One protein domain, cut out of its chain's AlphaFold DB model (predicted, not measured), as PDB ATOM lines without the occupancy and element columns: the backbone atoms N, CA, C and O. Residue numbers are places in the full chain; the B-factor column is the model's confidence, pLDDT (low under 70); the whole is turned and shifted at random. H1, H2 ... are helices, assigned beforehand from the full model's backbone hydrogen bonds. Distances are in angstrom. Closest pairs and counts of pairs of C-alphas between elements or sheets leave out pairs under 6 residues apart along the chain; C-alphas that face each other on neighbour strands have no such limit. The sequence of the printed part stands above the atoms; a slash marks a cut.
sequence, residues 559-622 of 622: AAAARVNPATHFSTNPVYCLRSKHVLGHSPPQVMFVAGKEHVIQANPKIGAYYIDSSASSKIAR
ATOM      1  N   ALA A 559     162.372 191.029 144.147       95.38
ATOM      2  CA  ALA A 559     162.205 192.465 144.338       95.38
ATOM      3  C   ALA A 559     160.945 192.841 145.137       95.38
ATOM      4  O   ALA A 559     160.950 193.863 145.811       95.38
ATOM      5  N   ALA A 560     159.867 192.054 145.055       93.06
ATOM      6  CA  ALA A 560     158.658 192.291 145.841       93.06
ATOM      7  C   ALA A 560     158.876 191.887 147.306       93.06
ATOM      8  O   ALA A 560     158.638 192.701 148.195       93.06
ATOM      9  N   ALA A 561     159.452 190.703 147.538       91.69
ATOM     10  CA  ALA A 561     159.788 190.235 148.880       91.69
ATOM     11  C   ALA A 561     160.780 191.180 149.583       91.69
ATOM     12  O   ALA A 561     160.580 191.559 150.734       91.69
ATOM     13  N   ALA A 562     161.811 191.650 148.873       94.38
ATOM     14  CA  ALA A 562     162.836 192.563 149.393       94.38
ATOM     15  C   ALA A 562     162.357 194.000 149.618       94.38
ATOM     16  O   ALA A 562     163.074 194.784 150.231       94.38
ATOM     17  N   ARG A 563     161.158 194.367 149.144       93.19
ATOM     18  CA  ARG A 563     160.517 195.633 149.540       93.19
ATOM     19  C   ARG A 563     159.907 195.556 150.929       93.19
ATOM     20  O   ARG A 563     159.836 196.579 151.595       93.19
ATOM     21  N   VAL A 564     159.442 194.374 151.325       90.44
ATOM     22  CA  VAL A 564     158.768 194.145 152.610       90.44
ATOM     23  C   VAL A 564     159.773 193.717 153.674       90.44
ATOM     24  O   VAL A 564     159.683 194.159 154.813       90.44
ATOM     25  N   ASN A 565     160.762 192.910 153.286       91.38
ATOM     26  CA  ASN A 565     161.747 192.335 154.192       91.38
ATOM     27  C   ASN A 565     163.108 193.041 154.035       91.38
ATOM     28  O   ASN A 565     163.776 192.851 153.014       91.38
ATOM     29  N   PRO A 566     163.539 193.841 155.028       93.81
ATOM     30  CA  PRO A 566     164.815 194.562 154.990       93.81
ATOM     31  C   PRO A 566     166.022 193.638 155.178       93.81
ATOM     32  O   PRO A 566     167.119 193.936 154.702       93.81
ATOM     33  N   ALA A 567     165.821 192.509 155.857       94.25
ATOM     34  CA  ALA A 567     166.813 191.468 156.030       94.25
ATOM     35  C   ALA A 567     166.886 190.571 154.786       94.25
ATOM     36  O   ALA A 567     165.984 189.792 154.489       94.25
ATOM     37  N   THR A 568     167.986 190.681 154.054       95.94
ATOM     38  CA  THR A 568     168.286 189.938 152.827       95.94
ATOM     39  C   THR A 568     169.683 189.349 152.953       95.94
ATOM     40  O   THR A 568     170.500 189.871 153.710       95.94
ATOM     41  N   HIS A 569     170.025 188.338 152.153       96.44
ATOM     42  CA  HIS A 569     171.384 187.773 152.139       96.44
ATOM     43  C   HIS A 569     172.478 188.795 151.791       96.44
ATOM     44  O   HIS A 569     173.655 188.526 152.020       96.44
ATOM     45  N   PHE A 570     172.108 189.956 151.243       97.69
ATOM     46  CA  PHE A 570     173.007 191.084 151.010       97.69
ATOM     47  C   PHE A 570     173.123 191.994 152.234       97.69
ATOM     48  O   PHE A 570     174.234 192.297 152.657       97.69
ATOM     49  N   SER A 571     171.992 192.409 152.809       97.00
ATOM     50  CA  SER A 571     171.950 193.340 153.943       97.00
ATOM     51  C   SER A 571     172.369 192.706 155.265       97.00
ATOM     52  O   SER A 571     172.755 193.428 156.167       97.00
ATOM     53  N   THR A 572     172.336 191.382 155.408       96.31
ATOM     54  CA  THR A 572     172.835 190.705 156.617       96.31
ATOM     55  C   THR A 572     174.312 190.336 156.534       96.31
ATOM     56  O   THR A 572     174.874 189.896 157.531       96.31
ATOM     57  N   ASN A 573     174.944 190.444 155.358       97.75
ATOM     58  CA  ASN A 573     176.350 190.094 155.188       97.75
ATOM     59  C   ASN A 573     177.234 191.321 155.486       97.75
ATOM     60  O   ASN A 573     177.271 192.250 154.668       97.75
ATOM     61  N   PRO A 574     177.988 191.318 156.602       97.06
ATOM     62  CA  PRO A 574     178.779 192.470 157.027       97.06
ATOM     63  C   PRO A 574     179.825 192.874 155.979       97.06
ATOM     64  O   PRO A 574     179.980 194.046 155.637       97.06
ATOM     65  N   VAL A 575     180.504 191.885 155.395       97.56
ATOM     66  CA  VAL A 575     181.567 192.124 154.417       97.56
ATOM     67  C   VAL A 575     180.985 192.606 153.088       97.56
ATOM     68  O   VAL A 575     181.559 193.498 152.467       97.56
ATOM     69  N   TYR A 576     179.829 192.087 152.659       97.81
ATOM     70  CA  TYR A 576     179.161 192.575 151.445       97.81
ATOM     71  C   TYR A 576     178.746 194.047 151.573       97.81
ATOM     72  O   TYR A 576     178.971 194.821 150.641       97.81
ATOM     73  N   CYS A 577     178.202 194.458 152.724       97.25
ATOM     74  CA  CYS A 577     177.811 195.850 152.973       97.25
ATOM     75  C   CYS A 577     179.013 196.802 152.863       97.25
ATOM     76  O   CYS A 577     178.986 197.766 152.093       97.25
ATOM     77  N   LEU A 578     180.130 196.472 153.521       96.88
ATOM     78  CA  LEU A 578     181.362 197.260 153.415       96.88
ATOM     79  C   LEU A 578     181.928 197.268 151.985       96.88
ATOM     80  O   LEU A 578     182.296 198.318 151.449       96.88
ATOM     81  N   ARG A 579     181.965 196.110 151.314       97.00
ATOM     82  CA  ARG A 579     182.447 196.002 149.927       97.00
ATOM     83  C   ARG A 579     181.585 196.796 148.958       97.00
ATOM     84  O   ARG A 579     182.135 197.416 148.048       97.00
ATOM     85  N   SER A 580     180.273 196.842 149.174       97.06
ATOM     86  CA  SER A 580     179.346 197.649 148.382       97.06
ATOM     87  C   SER A 580     179.773 199.117 148.332       97.06
ATOM     88  O   SER A 580     179.672 199.733 147.272       97.06
ATOM     89  N   LYS A 581     180.267 199.672 149.445       95.69
ATOM     90  CA  LYS A 581     180.764 201.054 149.535       95.69
ATOM     91  C   LYS A 581     182.199 201.185 149.011       95.69
ATOM     92  O   LYS A 581     182.452 201.973 148.103       95.69
ATOM     93  N   HIS A 582     183.137 200.402 149.545       95.38
ATOM     94  CA  HIS A 582     184.576 200.658 149.379       95.38
ATOM     95  C   HIS A 582     185.226 199.974 148.162       95.38
ATOM     96  O   HIS A 582     186.264 200.433 147.669       95.38
ATOM     97  N   VAL A 583     184.644 198.874 147.673       95.06
ATOM     98  CA  VAL A 583     185.219 198.049 146.594       95.06
ATOM     99  C   VAL A 583     184.386 198.142 145.317       95.06
ATOM    100  O   VAL A 583     184.938 198.401 144.248       95.06
ATOM    101  N   LEU A 584     183.069 197.971 145.426       95.31
ATOM    102  CA  LEU A 584     182.145 197.945 144.288       95.31
ATOM    103  C   LEU A 584     181.665 199.346 143.876       95.31
ATOM    104  O   LEU A 584     181.274 199.543 142.728       95.31
ATOM    105  N   GLY A 585     181.730 200.330 144.782       94.81
ATOM    106  CA  GLY A 585     181.378 201.724 144.490       94.81
ATOM    107  C   GLY A 585     179.888 201.935 144.202       94.81
ATOM    108  O   GLY A 585     179.525 202.773 143.377       94.81
ATOM    109  N   HIS A 586     179.016 201.155 144.840       95.94
ATOM    110  CA  HIS A 586     177.573 201.295 144.693       95.94
ATOM    111  C   HIS A 586     177.076 202.612 145.308       95.94
ATOM    112  O   HIS A 586     177.532 203.031 146.371       95.94
ATOM    113  N   SER A 587     176.103 203.248 144.652       95.12
ATOM    114  CA  SER A 587     175.495 204.501 145.105       95.12
ATOM    115  C   SER A 587     173.964 204.445 144.941       95.12
ATOM    116  O   SER A 587     173.497 204.373 143.797       95.12
ATOM    117  N   PRO A 588     173.182 204.441 146.042       95.50
ATOM    118  CA  PRO A 588     173.642 204.302 147.430       95.50
ATOM    119  C   PRO A 588     174.213 202.893 147.716       95.50
ATOM    120  O   PRO A 588     173.858 201.941 147.011       95.50
ATOM    121  N   PRO A 589     175.132 202.735 148.686       96.31
ATOM    122  CA  PRO A 589     175.679 201.428 149.046       96.31
ATOM    123  C   PRO A 589     174.649 200.563 149.788       96.31
ATOM    124  O   PRO A 589     173.668 201.069 150.330       96.31
ATOM    125  N   GLN A 590     174.887 199.249 149.830       96.50
ATOM    126  CA  GLN A 590     174.147 198.342 150.700       96.50
ATOM    127  C   GLN A 590     174.472 198.660 152.164       96.50
ATOM    128  O   GLN A 590     175.633 198.599 152.563       96.50
ATOM    129  N   VAL A 591     173.439 198.969 152.943       94.88
ATOM    130  CA  VAL A 591     173.530 199.181 154.393       94.88
ATOM    131  C   VAL A 591     173.239 197.864 155.111       94.88
ATOM    132  O   VAL A 591     172.407 197.077 154.634       94.88
ATOM    133  N   MET A 592     173.938 197.629 156.223       95.25
ATOM    134  CA  MET A 592     173.719 196.469 157.080       95.25
ATOM    135  C   MET A 592     172.317 196.535 157.694       95.25
ATOM    136  O   MET A 592     171.822 197.592 158.078       95.25
ATOM    137  N   PHE A 593     171.639 195.397 157.757       93.81
ATOM    138  CA  PHE A 593     170.372 195.291 158.456       93.81
ATOM    139  C   PHE A 593     170.626 195.234 159.963       93.81
ATOM    140  O   PHE A 593     171.234 194.287 160.464       93.81
ATOM    141  N   VAL A 594     170.086 196.218 160.680       88.56
ATOM    142  CA  VAL A 594     170.040 196.256 162.142       88.56
ATOM    143  C   VAL A 594     168.580 196.410 162.558       88.56
ATOM    144  O   VAL A 594     167.922 197.386 162.196       88.56
ATOM    145  N   ALA A 595     168.055 195.434 163.303       86.12
ATOM    146  CA  ALA A 595     166.654 195.442 163.718       86.12
ATOM    147  C   ALA A 595     166.353 196.663 164.605       86.12
ATOM    148  O   ALA A 595     167.066 196.895 165.586       86.12
ATOM    149  N   GLY A 596     165.310 197.420 164.260       85.06
ATOM    150  CA  GLY A 596     164.952 198.712 164.859       85.06
ATOM    151  C   GLY A 596     165.563 199.935 164.157       85.06
ATOM    152  O   GLY A 596     165.129 201.062 164.409       85.06
ATOM    153  N   LYS A 597     166.538 199.742 163.258       87.81
ATOM    154  CA  LYS A 597     167.197 200.798 162.466       87.81
ATOM    155  C   LYS A 597     166.959 200.632 160.959       87.81
ATOM    156  O   LYS A 597     167.729 201.107 160.130       87.81
ATOM    157  N   GLU A 598     165.848 200.010 160.572       90.56
ATOM    158  CA  GLU A 598     165.503 199.736 159.169       90.56
ATOM    159  C   GLU A 598     165.377 201.012 158.323       90.56
ATOM    160  O   GLU A 598     165.562 200.979 157.108       90.56
ATOM    161  N   HIS A 599     165.086 202.145 158.963       89.50
ATOM    162  CA  HIS A 599     164.975 203.457 158.333       89.50
ATOM    163  C   HIS A 599     166.295 203.977 157.733       89.50
ATOM    164  O   HIS A 599     166.259 204.893 156.912       89.50
ATOM    165  N   VAL A 600     167.445 203.413 158.123       89.75
ATOM    166  CA  VAL A 600     168.770 203.765 157.576       89.75
ATOM    167  C   VAL A 600     169.011 203.090 156.216       89.75
ATOM    168  O   VAL A 600     169.808 203.568 155.407       89.75
ATOM    169  N   ILE A 601     168.289 202.004 155.917       92.25
ATOM    170  CA  ILE A 601     168.445 201.252 154.669       92.25
ATOM    171  C   ILE A 601     167.909 202.071 153.493       92.25
ATOM    172  O   ILE A 601     166.760 202.513 153.476       92.25
ATOM    173  N   GLN A 602     168.744 202.227 152.464       92.44
ATOM    174  CA  GLN A 602     168.403 202.945 151.240       92.44
ATOM    175  C   GLN A 602     168.178 201.968 150.085       92.44
ATOM    176  O   GLN A 602     168.973 201.054 149.856       92.44
ATOM    177  N   ALA A 603     167.112 202.184 149.314       95.56
ATOM    178  CA  ALA A 603     166.841 201.369 148.139       95.56
ATOM    179  C   ALA A 603     167.869 201.625 147.028       95.56
ATOM    180  O   ALA A 603     168.115 202.757 146.610       95.56
ATOM    181  N   ASN A 604     168.399 200.538 146.482       96.88
ATOM    182  CA  ASN A 604     169.202 200.512 145.273       96.88
ATOM    183  C   ASN A 604     168.859 199.250 144.457       96.88
ATOM    184  O   ASN A 604     169.496 198.200 144.605       96.88
ATOM    185  N   PRO A 605     167.869 199.339 143.548       96.69
ATOM    186  CA  PRO A 605     167.439 198.206 142.732       96.69
ATOM    187  C   PRO A 605     168.561 197.543 141.923       96.69
ATOM    188  O   PRO A 605     168.489 196.347 141.653       96.69
ATOM    189  N   LYS A 606     169.618 198.288 141.559       96.38
ATOM    190  CA  LYS A 606     170.737 197.758 140.758       96.38
ATOM    191  C   LYS A 606     171.538 196.683 141.491       96.38
ATOM    192  O   LYS A 606     172.180 195.869 140.835       96.38
ATOM    193  N   ILE A 607     171.500 196.691 142.823       95.81
ATOM    194  CA  ILE A 607     172.287 195.792 143.678       95.81
ATOM    195  C   ILE A 607     171.402 194.814 144.457       95.81
ATOM    196  O   ILE A 607     171.889 194.108 145.332       95.81
ATOM    197  N   GLY A 608     170.101 194.778 144.153       94.94
ATOM    198  CA  GLY A 608     169.143 193.926 144.853       94.94
ATOM    199  C   GLY A 608     168.605 194.500 146.169       94.94
ATOM    200  O   GLY A 608     167.948 193.764 146.905       94.94
ATOM    201  N   ALA A 609     168.842 195.784 146.458       96.44
ATOM    202  CA  ALA A 609     168.308 196.476 147.629       96.44
ATOM    203  C   ALA A 609     166.986 197.166 147.271       96.44
ATOM    204  O   ALA A 609     166.975 198.156 146.539       96.44
ATOM    205  N   TYR A 610     165.861 196.652 147.764       96.06
ATOM    206  CA  TYR A 610     164.538 197.175 147.402       96.06
ATOM    207  C   TYR A 610     163.747 197.758 148.574       96.06
ATOM    208  O   TYR A 610     162.705 198.371 148.338       96.06
ATOM    209  N   TYR A 611     164.222 197.577 149.805       94.75
ATOM    210  CA  TYR A 611     163.517 198.021 150.998       94.75
ATOM    211  C   TYR A 611     163.451 199.548 151.070       94.75
ATOM    212  O   TYR A 611     164.443 200.238 150.834       94.75
ATOM    213  N   ILE A 612     162.266 200.063 151.389       89.31
ATOM    214  CA  ILE A 612     162.021 201.482 151.645       89.31
ATOM    215  C   ILE A 612     161.158 201.550 152.893       89.31
ATOM    216  O   ILE A 612     160.034 201.045 152.893       89.31
ATOM    217  N   ASP A 613     161.649 202.216 153.936       84.19
ATOM    218  CA  ASP A 613     160.820 202.463 155.104       84.19
ATOM    219  C   ASP A 613     159.674 203.429 154.748       84.19
ATOM    220  O   ASP A 613     159.856 204.606 154.398       84.19
ATOM    221  N   SER A 614     158.450 202.907 154.836       73.88
ATOM    222  CA  SER A 614     157.221 203.676 154.638       73.88
ATOM    223  C   SER A 614     157.100 204.844 155.627       73.88
ATOM    224  O   SER A 614     156.535 205.886 155.281       73.88
ATOM    225  N   SER A 615     157.688 204.722 156.824       66.31
ATOM    226  CA  SER A 615     157.660 205.758 157.855       66.31
ATOM    227  C   SER A 615     158.565 206.946 157.491       66.31
ATOM    228  O   SER A 615     158.144 208.104 157.603       66.31
ATOM    229  N   ALA A 616     159.750 206.677 156.936       55.09
ATOM    230  CA  ALA A 616     160.690 207.685 156.444       55.09
ATOM    231  C   ALA A 616     160.140 208.458 155.232       55.09
ATOM    232  O   ALA A 616     160.305 209.676 155.132       55.09
ATOM    233  N   SER A 617     159.390 207.778 154.360       47.47
ATOM    234  CA  SER A 617     158.755 208.385 153.179       47.47
ATOM    235  C   SER A 617     157.761 209.502 153.546       47.47
ATOM    236  O   SER A 617     157.620 210.478 152.811       47.47
ATOM    237  N   SER A 618     157.117 209.412 154.717       45.28
ATOM    238  CA  SER A 618     156.191 210.443 155.213       45.28
ATOM    239  C   SER A 618     156.877 211.743 155.663       45.28
ATOM    240  O   SER A 618     156.250 212.802 155.643       45.28
ATOM    241  N   LYS A 619     158.162 211.673 156.041       43.56
ATOM    242  CA  LYS A 619     158.966 212.829 156.473       43.56
ATOM    243  C   LYS A 619     159.653 213.553 155.315       43.56
ATOM    244  O   LYS A 619     159.924 214.732 155.455       43.56
ATOM    245  N   ILE A 620     159.906 212.878 154.192       42.56
ATOM    246  CA  ILE A 620     160.479 213.492 152.975       42.56
ATOM    247  C   ILE A 620     159.405 214.264 152.180       42.56
ATOM    248  O   ILE A 620     159.723 215.150 151.392       42.56
ATOM    249  N   ALA A 621     158.122 213.952 152.395       38.38
ATOM    250  CA  ALA A 621     156.985 214.628 151.764       38.38
ATOM    251  C   ALA A 621     156.408 215.814 152.577       38.38
ATOM    252  O   ALA A 621     155.377 216.368 152.188       38.38
ATOM    253  N   ARG A 622     157.038 216.193 153.695       34.59
ATOM    254  CA  ARG A 622     156.762 217.417 154.467       34.59
ATOM    255  C   ARG A 622     158.000 218.295 154.465       34.59
ATOM    256  O   ARG A 622     157.806 219.528 154.477       34.59
TER     257      ARG A 622
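This is residues 559 to 622 of the 622 residues of the protein "Hypothetical protein" of Polarella glacialis (UniProt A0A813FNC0). With little regular structure, this is an elongated body of loops with three short helices set apart round it: H1 at one side, then H2 and H3 at opposite ends of the long axis. The unnamed residues 583 to 613 wind through the space between H2 and H3. The printed part has 64 residues, 22 of them in the named helices H1, H2 and H3, in that order, with no named strand; the class is all helix. It is compact, with a radius of gyration of the C-alphas of 11.5 A, and spans 35 by 21 by 20 A.

H1, residues 559 to 564, is apart from H2, residues 574 to 582. H3, residues 614 to 620, is apart from both. O i to N i+4 pairs within hydrogen-bond range number 1 of 2 in H1, 4 of 5 in H2 and 1 of 3 in H3, where 2 of 4 O i to N i+3 pairs are.

H1 begins at C-alpha 559 (162.205, 192.465, 144.338) and is 9.1 A long. H2 measures 12.6 A. H3 measures 10.5 A, ending at C-alpha 620 (160.479, 213.492, 152.975).

The C-alphas farthest apart, of Val 575 and Arg 622, are 35.4 A apart. The printed part has no cut. The H1 to H2 link is short, the H2 to H3 link long. The model's pLDDT is under 70 at residues 615 to 622.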